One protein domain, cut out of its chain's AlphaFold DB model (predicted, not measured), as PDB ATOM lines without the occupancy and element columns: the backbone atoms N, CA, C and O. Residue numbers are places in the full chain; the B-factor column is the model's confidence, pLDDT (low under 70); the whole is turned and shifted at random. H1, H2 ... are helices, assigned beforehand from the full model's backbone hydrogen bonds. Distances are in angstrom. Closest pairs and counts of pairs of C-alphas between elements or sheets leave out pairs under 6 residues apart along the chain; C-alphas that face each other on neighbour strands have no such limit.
ATOM      1  N   LYS A 109     -58.890 -15.869 -45.279       86.31
ATOM      2  CA  LYS A 109     -58.495 -16.532 -44.030       86.31
ATOM      3  C   LYS A 109     -57.079 -16.149 -43.587       86.31
ATOM      4  O   LYS A 109     -56.832 -16.024 -42.388       86.31
ATOM      5  N   ASP A 110     -56.155 -15.977 -44.532       85.38
ATOM      6  CA  ASP A 110     -54.792 -15.535 -44.229       85.38
ATOM      7  C   ASP A 110     -54.803 -14.099 -43.670       85.38
ATOM      8  O   ASP A 110     -54.155 -13.827 -42.656       85.38
ATOM      9  N   ILE A 111     -55.602 -13.205 -44.268       87.88
ATOM     10  CA  ILE A 111     -55.758 -11.810 -43.822       87.88
ATOM     11  C   ILE A 111     -56.433 -11.733 -42.445       87.88
ATOM     12  O   ILE A 111     -55.934 -11.036 -41.563       87.88
ATOM     13  N   GLU A 112     -57.496 -12.505 -42.204       89.75
ATOM     14  CA  GLU A 112     -58.124 -12.629 -40.875       89.75
ATOM     15  C   GLU A 112     -57.132 -13.146 -39.818       89.75
ATOM     16  O   GLU A 112     -57.167 -12.757 -38.647       89.75
ATOM     17  N   GLY A 113     -56.224 -14.042 -40.216       86.94
ATOM     18  CA  GLY A 113     -55.119 -14.495 -39.378       86.94
ATOM     19  C   GLY A 113     -54.187 -13.347 -38.986       86.94
ATOM     20  O   GLY A 113     -53.884 -13.185 -37.804       86.94
ATOM     21  N   LEU A 114     -53.774 -12.528 -39.957       85.25
ATOM     22  CA  LEU A 114     -52.934 -11.347 -39.726       85.25
ATOM     23  C   LEU A 114     -53.634 -10.304 -38.844       85.25
ATOM     24  O   LEU A 114     -53.003  -9.761 -37.938       85.25
ATOM     25  N   GLU A 115     -54.936 -10.091 -39.026       91.31
ATOM     26  CA  GLU A 115     -55.729  -9.186 -38.189       91.31
ATOM     27  C   GLU A 115     -55.730  -9.618 -36.713       91.31
ATOM     28  O   GLU A 115     -55.558  -8.800 -35.806       91.31
ATOM     29  N   LYS A 116     -55.855 -10.922 -36.437       91.31
ATOM     30  CA  LYS A 116     -55.766 -11.447 -35.062       91.31
ATOM     31  C   LYS A 116     -54.400 -11.184 -34.437       91.31
ATOM     32  O   LYS A 116     -54.326 -10.856 -33.248       91.31
ATOM     33  N   ILE A 117     -53.326 -11.315 -35.215       88.12
ATOM     34  CA  ILE A 117     -51.966 -11.011 -34.751       88.12
ATOM     35  C   ILE A 117     -51.836  -9.511 -34.474       88.12
ATOM     36  O   ILE A 117     -51.364  -9.136 -33.404       88.12
ATOM     37  N   TYR A 118     -52.318  -8.667 -35.387       91.62
ATOM     38  CA  TYR A 118     -52.343  -7.212 -35.240       91.62
ATOM     39  C   TYR A 118     -53.072  -6.777 -33.957       91.62
ATOM     40  O   TYR A 118     -52.542  -6.003 -33.160       91.62
ATOM     41  N   ASN A 119     -54.253  -7.340 -33.692       94.00
ATOM     42  CA  ASN A 119     -55.007  -7.068 -32.468       94.00
ATOM     43  C   ASN A 119     -54.262  -7.546 -31.214       94.00
ATOM     44  O   ASN A 119     -54.232  -6.848 -30.201       94.00
ATOM     45  N   SER A 120     -53.609  -8.708 -31.287       93.50
ATOM     46  CA  SER A 120     -52.782  -9.230 -30.192       93.50
ATOM     47  C   SER A 120     -51.580  -8.326 -29.900       93.50
ATOM     48  O   SER A 120     -51.285  -8.074 -28.733       93.50
ATOM     49  N   TYR A 121     -50.928  -7.797 -30.940       93.56
ATOM     50  CA  TYR A 121     -49.846  -6.822 -30.813       93.56
ATOM     51  C   TYR A 121     -50.336  -5.547 -30.111       93.56
ATOM     52  O   TYR A 121     -49.729  -5.121 -29.131       93.56
ATOM     53  N   ASN A 122     -51.460  -4.966 -30.546       94.88
ATOM     54  CA  ASN A 122     -51.985  -3.734 -29.944       94.88
ATOM     55  C   ASN A 122     -52.398  -3.935 -28.482       94.88
ATOM     56  O   ASN A 122     -52.107  -3.093 -27.636       94.88
ATOM     57  N   ASN A 123     -53.007  -5.077 -28.158       95.62
ATOM     58  CA  ASN A 123     -53.340  -5.422 -26.777       95.62
ATOM     59  C   ASN A 123     -52.084  -5.560 -25.902       95.62
ATOM     60  O   ASN A 123     -52.080  -5.102 -24.758       95.62
ATOM     61  N   ALA A 124     -51.021  -6.176 -26.426       94.00
ATOM     62  CA  ALA A 124     -49.740  -6.266 -25.733       94.00
ATOM     63  C   ALA A 124     -49.118  -4.876 -25.526       94.00
ATOM     64  O   ALA A 124     -48.681  -4.566 -24.421       94.00
ATOM     65  N   LEU A 125     -49.154  -4.018 -26.549       94.00
ATOM     66  CA  LEU A 125     -48.648  -2.648 -26.481       94.00
ATOM     67  C   LEU A 125     -49.372  -1.828 -25.408       94.00
ATOM     68  O   LEU A 125     -48.722  -1.214 -24.566       94.00
ATOM     69  N   GLU A 126     -50.703  -1.861 -25.382       92.94
ATOM     70  CA  GLU A 126     -51.501  -1.149 -24.378       92.94
ATOM     71  C   GLU A 126     -51.278  -1.685 -22.960       92.94
ATOM     72  O   GLU A 126     -51.237  -0.919 -21.992       92.94
ATOM     73  N   LYS A 127     -51.088  -3.000 -22.815       94.00
ATOM     74  CA  LYS A 127     -50.732  -3.607 -21.530       94.00
ATOM     75  C   LYS A 127     -49.366  -3.120 -21.043       94.00
ATOM     76  O   LYS A 127     -49.259  -2.720 -19.885       94.00
ATOM     77  N   GLU A 128     -48.352  -3.108 -21.906       92.38
ATOM     78  CA  GLU A 128     -47.013  -2.640 -21.534       92.38
ATOM     79  C   GLU A 128     -46.979  -1.136 -21.247       92.38
ATOM     80  O   GLU A 128     -46.389  -0.726 -20.247       92.38
ATOM     81  N   LYS A 129     -47.704  -0.314 -22.018       90.69
ATOM     82  CA  LYS A 129     -47.896   1.113 -21.705       90.69
ATOM     83  C   LYS A 129     -48.448   1.296 -20.287       90.69
ATOM     84  O   LYS A 129     -47.874   2.042 -19.494       90.69
ATOM     85  N   LYS A 130     -49.519   0.574 -19.927       89.50
ATOM     86  CA  LYS A 130     -50.117   0.629 -18.578       89.50
ATOM     87  C   LYS A 130     -49.154   0.164 -17.488       89.50
ATOM     88  O   LYS A 130     -49.095   0.792 -16.433       89.50
ATOM     89  N   ASN A 131     -48.393  -0.904 -17.727       89.44
ATOM     90  CA  ASN A 131     -47.399  -1.403 -16.774       89.44
ATOM     91  C   ASN A 131     -46.317  -0.354 -16.491       89.44
ATOM     92  O   ASN A 131     -46.002  -0.092 -15.329       89.44
ATOM     93  N   LEU A 132     -45.779   0.275 -17.540       87.69
ATOM     94  CA  LEU A 132     -44.743   1.296 -17.410       87.69
ATOM     95  C   LEU A 132     -45.261   2.538 -16.680       87.69
ATOM     96  O   LEU A 132     -44.591   3.017 -15.763       87.69
ATOM     97  N   ILE A 133     -46.470   3.006 -17.012       85.31
ATOM     98  CA  ILE A 133     -47.119   4.128 -16.318       85.31
ATOM     99  C   ILE A 133     -47.301   3.795 -14.830       85.31
ATOM    100  O   ILE A 133     -46.806   4.526 -13.975       85.31
ATOM    101  N   ASN A 134     -47.907   2.643 -14.512       83.44
ATOM    102  CA  ASN A 134     -48.148   2.219 -13.129       83.44
ATOM    103  C   ASN A 134     -46.850   2.074 -12.323       83.44
ATOM    104  O   ASN A 134     -46.793   2.479 -11.162       83.44
ATOM    105  N   SER A 135     -45.796   1.516 -12.929       80.75
ATOM    106  CA  SER A 135     -44.495   1.359 -12.272       80.75
ATOM    107  C   SER A 135     -43.871   2.708 -11.891       80.75
ATOM    108  O   SER A 135     -43.339   2.843 -10.786       80.75
ATOM    109  N   ARG A 136     -44.015   3.738 -12.744       73.94
ATOM    110  CA  ARG A 136     -43.557   5.095 -12.423       73.94
ATOM    111  C   ARG A 136     -44.420   5.746 -11.350       73.94
ATOM    112  O   ARG A 136     -43.852   6.258 -10.390       73.94
ATOM    113  N   THR A 137     -45.748   5.631 -11.419       70.38
ATOM    114  CA  THR A 137     -46.649   6.172 -10.385       70.38
ATOM    115  C   THR A 137     -46.351   5.585  -9.001       70.38
ATOM    116  O   THR A 137     -46.377   6.304  -8.002       70.38
ATOM    117  N   ILE A 138     -46.037   4.286  -8.912       69.75
ATOM    118  CA  ILE A 138     -45.632   3.643  -7.650       69.75
ATOM    119  C   ILE A 138     -44.286   4.192  -7.172       69.75
ATOM    120  O   ILE A 138     -44.154   4.510  -5.991       69.75
ATOM    121  N   SER A 139     -43.305   4.349  -8.068       65.88
ATOM    122  CA  SER A 139     -41.999   4.921  -7.712       65.88
ATOM    123  C   SER A 139     -42.108   6.370  -7.217       65.88
ATOM    124  O   SER A 139     -41.519   6.713  -6.197       65.88
ATOM    125  N   GLU A 140     -42.935   7.198  -7.860       64.25
ATOM    126  CA  GLU A 140     -43.171   8.597  -7.482       64.25
ATOM    127  C   GLU A 140     -43.915   8.706  -6.144       64.25
ATOM    128  O   GLU A 140     -43.547   9.521  -5.297       64.25
ATOM    129  N   ARG A 141     -44.911   7.839  -5.900       61.28
ATOM    130  CA  ARG A 141     -45.608   7.750  -4.604       61.28
ATOM    131  C   ARG A 141     -44.705   7.235  -3.484       61.28
ATOM    132  O   ARG A 141     -44.795   7.717  -2.363       61.28
ATOM    133  N   ALA A 142     -43.824   6.277  -3.758       58.41
ATOM    134  CA  ALA A 142     -42.858   5.803  -2.770       58.41
ATOM    135  C   ALA A 142     -41.856   6.910  -2.404       58.41
ATOM    136  O   ALA A 142     -41.574   7.116  -1.227       58.41
ATOM    137  N   ILE A 143     -41.378   7.678  -3.389       59.25
ATOM    138  CA  ILE A 143     -40.494   8.829  -3.159       59.25
ATOM    139  C   ILE A 143     -41.208   9.929  -2.365       59.25
ATOM    140  O   ILE A 143     -40.592  10.505  -1.472       59.25
ATOM    141  N   SER A 144     -42.491  10.207  -2.618       59.41
ATOM    142  CA  SER A 144     -43.228  11.222  -1.850       59.41
ATOM    143  C   SER A 144     -43.498  10.800  -0.399       59.41
ATOM    144  O   SER A 144     -43.418  11.639   0.496       59.41
ATOM    145  N   TYR A 177     -47.121  13.036 -17.783       60.03
ATOM    146  CA  TYR A 177     -46.555  11.828 -18.358       60.03
ATOM    147  C   TYR A 177     -46.041  12.152 -19.761       60.03
ATOM    148  O   TYR A 177     -46.789  12.615 -20.618       60.03
ATOM    149  N   ASP A 178     -44.764  11.867 -20.006       70.62
ATOM    150  CA  ASP A 178     -44.197  11.815 -21.354       70.62
ATOM    151  C   ASP A 178     -44.748  10.564 -22.063       70.62
ATOM    152  O   ASP A 178     -44.124   9.497 -22.076       70.62
ATOM    153  N   TYR A 179     -45.996  10.669 -22.533       72.31
ATOM    154  CA  TYR A 179     -46.736   9.587 -23.184       72.31
ATOM    155  C   TYR A 179     -45.989   9.049 -24.410       72.31
ATOM    156  O   TYR A 179     -45.976   7.835 -24.616       72.31
ATOM    157  N   ASP A 180     -45.290   9.920 -25.142       79.12
ATOM    158  CA  ASP A 180     -44.475   9.551 -26.302       79.12
ATOM    159  C   ASP A 180     -43.308   8.640 -25.899       79.12
ATOM    160  O   ASP A 180     -43.036   7.625 -26.551       79.12
ATOM    161  N   LYS A 181     -42.639   8.939 -24.778       83.69
ATOM    162  CA  LYS A 181     -41.585   8.072 -24.239       83.69
ATOM    163  C   LYS A 181     -42.126   6.715 -23.794       83.69
ATOM    164  O   LYS A 181     -41.514   5.696 -24.103       83.69
ATOM    165  N   PHE A 182     -43.263   6.672 -23.102       83.62
ATOM    166  CA  PHE A 182     -43.861   5.399 -22.679       83.62
ATOM    167  C   PHE A 182     -44.320   4.542 -23.851       83.62
ATOM    168  O   PHE A 182     -44.172   3.322 -23.814       83.62
ATOM    169  N   GLU A 183     -44.863   5.166 -24.891       86.19
ATOM    170  CA  GLU A 183     -45.231   4.468 -26.113       86.19
ATOM    171  C   GLU A 183     -44.007   3.874 -26.808       86.19
ATOM    172  O   GLU A 183     -44.038   2.708 -27.209       86.19
ATOM    173  N   LYS A 184     -42.908   4.631 -26.887       89.25
ATOM    174  CA  LYS A 184     -41.644   4.144 -27.443       89.25
ATOM    175  C   LYS A 184     -41.068   2.975 -26.636       89.25
ATOM    176  O   LYS A 184     -40.717   1.957 -27.230       89.25
ATOM    177  N   ASP A 185     -41.018   3.099 -25.311       89.94
ATOM    178  CA  ASP A 185     -40.487   2.067 -24.412       89.94
ATOM    179  C   ASP A 185     -41.345   0.784 -24.477       89.94
ATOM    180  O   ASP A 185     -40.821  -0.324 -24.604       89.94
ATOM    181  N   ALA A 186     -42.677   0.920 -24.459       90.88
ATOM    182  CA  ALA A 186     -43.599  -0.208 -24.598       90.88
ATOM    183  C   ALA A 186     -43.445  -0.900 -25.958       90.88
ATOM    184  O   ALA A 186     -43.425  -2.130 -26.034       90.88
ATOM    185  N   LYS A 187     -43.293  -0.115 -27.031       92.38
ATOM    186  CA  LYS A 187     -43.047  -0.642 -28.373       92.38
ATOM    187  C   LYS A 187     -41.754  -1.452 -28.423       92.38
ATOM    188  O   LYS A 187     -41.777  -2.564 -28.933       92.38
ATOM    189  N   GLU A 188     -40.659  -0.948 -27.857       92.75
ATOM    190  CA  GLU A 188     -39.376  -1.663 -27.832       92.75
ATOM    191  C   GLU A 188     -39.472  -3.014 -27.103       92.75
ATOM    192  O   GLU A 188     -38.824  -3.984 -27.495       92.75
ATOM    193  N   ILE A 189     -40.313  -3.113 -26.069       91.50
ATOM    194  CA  ILE A 189     -40.567  -4.370 -25.357       91.50
ATOM    195  C   ILE A 189     -41.369  -5.345 -26.226       91.50
ATOM    196  O   ILE A 189     -40.977  -6.507 -26.348       91.50
ATOM    197  N   VAL A 190     -42.475  -4.894 -26.825       90.81
ATOM    198  CA  VAL A 190     -43.355  -5.756 -27.633       90.81
ATOM    199  C   VAL A 190     -42.678  -6.193 -28.934       90.81
ATOM    200  O   VAL A 190     -42.813  -7.354 -29.321       90.81
ATOM    201  N   ASP A 191     -41.878  -5.321 -29.553       88.31
ATOM    202  CA  ASP A 191     -41.133  -5.589 -30.792       88.31
ATOM    203  C   ASP A 191     -40.084  -6.706 -30.642       88.31
ATOM    204  O   ASP A 191     -39.641  -7.262 -31.649       88.31
ATOM    205  N   LYS A 192     -39.713  -7.088 -29.408       83.88
ATOM    206  CA  LYS A 192     -38.886  -8.285 -29.152       83.88
ATOM    207  C   LYS A 192     -39.591  -9.574 -29.563       83.88
ATOM    208  O   LYS A 192     -38.931 -10.573 -29.838       83.88
ATOM    209  N   ASN A 193     -40.924  -9.579 -29.586       79.94
ATOM    210  CA  ASN A 193     -41.691 -10.670 -30.159       79.94
ATOM    211  C   ASN A 193     -41.803 -10.457 -31.671       79.94
ATOM    212  O   ASN A 193     -42.739  -9.816 -32.154       79.94
ATOM    213  N   GLU A 194     -40.851 -11.022 -32.417       72.62
ATOM    214  CA  GLU A 194     -40.785 -10.834 -33.868       72.62
ATOM    215  C   GLU A 194     -42.068 -11.305 -34.579       72.62
ATOM    216  O   GLU A 194     -42.503 -10.677 -35.540       72.62
ATOM    217  N   TYR A 195     -42.743 -12.342 -34.065       74.62
ATOM    218  CA  TYR A 195     -44.020 -12.814 -34.612       74.62
ATOM    219  C   TYR A 195     -45.110 -11.739 -34.567       74.62
ATOM    220  O   TYR A 195     -45.789 -11.490 -35.565       74.62
ATOM    221  N   LEU A 196     -45.271 -11.087 -33.410       81.81
ATOM    222  CA  LEU A 196     -46.257 -10.019 -33.250       81.81
ATOM    223  C   LEU A 196     -45.876  -8.797 -34.084       81.81
ATOM    224  O   LEU A 196     -46.730  -8.251 -34.783       81.81
ATOM    225  N   LYS A 197     -44.600  -8.395 -34.035       82.12
ATOM    226  CA  LYS A 197     -44.076  -7.255 -34.789       82.12
ATOM    227  C   LYS A 197     -44.340  -7.408 -36.286       82.12
ATOM    228  O   LYS A 197     -44.946  -6.536 -36.902       82.12
ATOM    229  N   ASN A 198     -43.958  -8.542 -36.860       74.69
ATOM    230  CA  ASN A 198     -44.061  -8.765 -38.296       74.69
ATOM    231  C   ASN A 198     -45.489  -8.967 -38.772       74.69
ATOM    232  O   ASN A 198     -45.843  -8.468 -39.838       74.69
ATOM    233  N   GLY A 199     -46.324  -9.652 -37.987       80.00
ATOM    234  CA  GLY A 199     -47.749  -9.739 -38.292       80.00
ATOM    235  C   GLY A 199     -48.405  -8.357 -38.310       80.00
ATOM    236  O   GLY A 199     -49.161  -8.053 -39.232       80.00
ATOM    237  N   LYS A 200     -48.054  -7.491 -37.349       87.19
ATOM    238  CA  LYS A 200     -48.532  -6.107 -37.293       87.19
ATOM    239  C   LYS A 200     -48.049  -5.283 -38.484       87.19
ATOM    240  O   LYS A 200     -48.870  -4.659 -39.146       87.19
ATOM    241  N   GLU A 201     -46.747  -5.290 -38.776       86.31
ATOM    242  CA  GLU A 201     -46.173  -4.556 -39.912       86.31
ATOM    243  C   GLU A 201     -46.784  -5.015 -41.244       86.31
ATOM    244  O   GLU A 201     -47.121  -4.184 -42.085       86.31
ATOM    245  N   LYS A 202     -47.007  -6.325 -41.424       82.94
ATOM    246  CA  LYS A 202     -47.642  -6.855 -42.635       82.94
ATOM    247  C   LYS A 202     -49.106  -6.436 -42.754       82.94
ATOM    248  O   LYS A 202     -49.535  -6.024 -43.828       82.94
ATOM    249  N   TYR A 203     -49.868  -6.517 -41.663       88.38
ATOM    250  CA  TYR A 203     -51.268  -6.099 -41.663       88.38
ATOM    251  C   TYR A 203     -51.421  -4.588 -41.890       88.38
ATOM    252  O   TYR A 203     -52.325  -4.171 -42.608       88.38
ATOM    253  N   ASP A 204     -50.513  -3.767 -41.355       89.44
ATOM    254  CA  ASP A 204     -50.482  -2.325 -41.628       89.44
ATOM    255  C   ASP A 204     -50.323  -2.017 -43.119       89.44
ATOM    256  O   ASP A 204     -50.961  -1.094 -43.623       89.44
ATOM    257  N   LEU A 205     -49.466  -2.767 -43.819       87.12
ATOM    258  CA  LEU A 205     -49.260  -2.610 -45.258       87.12
ATOM    259  C   LEU A 205     -50.520  -2.998 -46.041       87.12
ATOM    260  O   LEU A 205     -50.983  -2.223 -46.875       87.12
ATOM    261  N   ILE A 206     -51.139  -4.131 -45.693       86.88
ATOM    262  CA  ILE A 206     -52.410  -4.578 -46.287       86.88
ATOM    263  C   ILE A 206     -53.517  -3.542 -46.065       86.88
ATOM    264  O   ILE A 206     -54.249  -3.211 -46.992       86.88
ATOM    265  N   LYS A 207     -53.621  -2.978 -44.857       88.94
ATOM    266  CA  LYS A 207     -54.635  -1.972 -44.510       88.94
ATOM    267  C   LYS A 207     -54.443  -0.646 -45.253       88.94
ATOM    268  O   LYS A 207     -55.408   0.086 -45.455       88.94
ATOM    269  N   LYS A 208     -53.206  -0.315 -45.627       88.69
ATOM    270  CA  LYS A 208     -52.872   0.874 -46.428       88.69
ATOM    271  C   LYS A 208     -53.022   0.643 -47.930       88.69
ATOM    272  O   LYS A 208     -52.897   1.603 -48.692       88.69
ATOM    273  N   ALA A 209     -53.244  -0.595 -48.362       84.50
ATOM    274  CA  ALA A 209     -53.374  -0.913 -49.770       84.50
ATOM    275  C   ALA A 209     -54.620  -0.267 -50.384       84.50
ATOM    276  O   ALA A 209     -55.626  -0.016 -49.723       84.50
ATOM    277  N   ASN A 210     -54.549  -0.022 -51.689       85.69
ATOM    278  CA  ASN A 210     -55.678   0.486 -52.452       85.69
ATOM    279  C   ASN A 210     -56.799  -0.574 -52.532       85.69
ATOM    280  O   ASN A 210     -56.539  -1.751 -52.781       85.69
ATOM    281  N   GLU A 211     -58.048  -0.141 -52.348       88.25
ATOM    282  CA  GLU A 211     -59.229  -1.013 -52.262       88.25
ATOM    283  C   GLU A 211     -59.426  -1.898 -53.504       88.25
ATOM    284  O   GLU A 211     -59.794  -3.065 -53.382       88.25
ATOM    285  N   LEU A 212     -59.093  -1.401 -54.700       87.25
ATOM    286  CA  LEU A 212     -59.169  -2.192 -55.933       87.25
ATOM    287  C   LEU A 212     -58.172  -3.357 -55.928       87.25
ATOM    288  O   LEU A 212     -58.465  -4.418 -56.468       87.25
ATOM    289  N   VAL A 213     -56.995  -3.171 -55.322       86.50
ATOM    290  CA  VAL A 213     -55.970  -4.223 -55.175       86.50
ATOM    291  C   VAL A 213     -56.455  -5.288 -54.214       86.50
ATOM    292  O   VAL A 213     -56.368  -6.475 -54.510       86.50
ATOM    293  N   TYR A 214     -56.992  -4.836 -53.084       88.00
ATOM    294  CA  TYR A 214     -57.526  -5.703 -52.052       88.00
ATOM    295  C   TYR A 214     -58.660  -6.582 -52.597       88.00
ATOM    296  O   TYR A 214     -58.627  -7.800 -52.438       88.00
ATOM    297  N   ASN A 215     -59.618  -5.985 -53.312       87.81
ATOM    298  CA  ASN A 215     -60.737  -6.716 -53.906       87.81
ATOM    299  C   ASN A 215     -60.273  -7.687 -54.999       87.81
ATOM    300  O   ASN A 215     -60.685  -8.842 -54.990       87.81
ATOM    301  N   HIS A 216     -59.359  -7.259 -55.877       87.00
ATOM    302  CA  HIS A 216     -58.788  -8.126 -56.910       87.00
ATOM    303  C   HIS A 216     -58.147  -9.389 -56.317       87.00
ATOM    304  O   HIS A 216     -58.430 -10.495 -56.767       87.00
ATOM    305  N   VAL A 217     -57.341  -9.230 -55.265       86.25
ATOM    306  CA  VAL A 217     -56.676 -10.341 -54.570       86.25
ATOM    307  C   VAL A 217     -57.675 -11.307 -53.929       86.25
ATOM    308  O   VAL A 217     -57.463 -12.515 -53.932       86.25
ATOM    309  N   LEU A 218     -58.759 -10.789 -53.350       85.00
ATOM    310  CA  LEU A 218     -59.758 -11.633 -52.697       85.00
ATOM    311  C   LEU A 218     -60.643 -12.398 -53.685       85.00
ATOM    312  O   LEU A 218     -61.127 -13.476 -53.346       85.00
ATOM    313  N   GLU A 219     -60.871 -11.849 -54.877       86.94
ATOM    314  CA  GLU A 219     -61.620 -12.516 -55.945       86.94
ATOM    315  C   GLU A 219     -60.764 -13.544 -56.691       86.94
ATOM    316  O   GLU A 219     -61.261 -14.602 -57.082       86.94
ATOM    317  N   GLN A 220     -59.478 -13.247 -56.878       82.75
ATOM    318  CA  GLN A 220     -58.523 -14.105 -57.566       82.75
ATOM    319  C   GLN A 220     -57.463 -14.592 -56.582       82.75
ATOM    320  O   GLN A 220     -56.428 -13.963 -56.416       82.75
ATOM    321  N   GLU A 221     -57.689 -15.753 -55.960       81.94
ATOM    322  CA  GLU A 221     -56.695 -16.376 -55.065       81.94
ATOM    323  C   GLU A 221     -55.382 -16.726 -55.788       81.94
ATOM    324  O   GLU A 221     -54.332 -16.875 -55.154       81.94
TER     325      GLU A 221
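AT A GLANCE: This is residues 109 to 144 and 177 to 221 of the 327 residues of an uncharacterized protein of Brachyspira aalborgi (UniProt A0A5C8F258). One long straight helix, H1, makes most of the length of a rod, and three shorter helices zigzag along it: H2 and H3 each cross H1 steeply on one side of it, and H4 lies beyond the end where H1 begins. The last residues of H1, 138 to 144, stick out free at the other end. The printed part has 81 residues with four named helices, H1, H2, H3 and H4 in that order along the chain, and no named strand; the class is all helix. The whole is only just loose, close to extended, with a radius of gyration of the C-alphas of 17.4 A and spans of 63 by 20 by 15 A.

HOW THE PARTS SIT: Start with H1, residues 109 to 144. Look at its residues 121 to 133, which alone touch H2, residues 179 to 190; the closest C-alphas are those of Glu 128 and Ala 186, 5.2 A apart. H1 and H2 stand at a steep tilt of 57 degrees, opposite ways. Look next at residues 111 to 121 of H1, which alone touch H3, residues 194 to 208; there the closest C-alphas, of Tyr 118 and Lys 200, are 4.5 A apart. H1 and H3 stand at a steep tilt of 63 degrees, opposite ways. H2 and H3 are close but not clearly touching, with the closest C-alphas, of Val 190 and Lys 197, 7.3 A apart. H4, residues 211 to 219, touches no helix. It is close to H3 but not clearly touching, the closest C-alphas being those of Ile 206 and Tyr 214, 7.8 A apart, at a steep tilt of 68 degrees, only just short of about perpendicular. H4 is apart from H1 and from H2. In H1, H2, H3 and H4 every O i to N i+4 pair is within hydrogen-bond range.

IN THESE COORDINATES: Find C-alpha 109 at (-58.495, -16.532, -44.030); from there H1 runs 52.7 A to C-alpha 144 at (-43.228, 11.222, -1.850). After the cut, H2 runs 16.3 A from Tyr 179 to Val 190. H3 runs 21.0 A from Glu 194 to Lys 208. H4, from Glu 211, ends at C-alpha 219 at (-61.620, -12.516, -55.945).

THE WHOLE: The two C-alphas farthest apart are those of Ser 144 and Gln 220, at 63.1 A. Residues 145 to 176 are cut out, and C-alphas 144 and 177 are 16.9 A apart across the cut, which lies in the link from H1 to H2. The links from H2 to H3 and from H3 to H4 are tight. Residues 208 to 213, of which 211 to 213 belong to H4, also stand free. The mean pLDDT of the printed part is 84.0; look for values under 70 at residues 138 to 144 and residue 177.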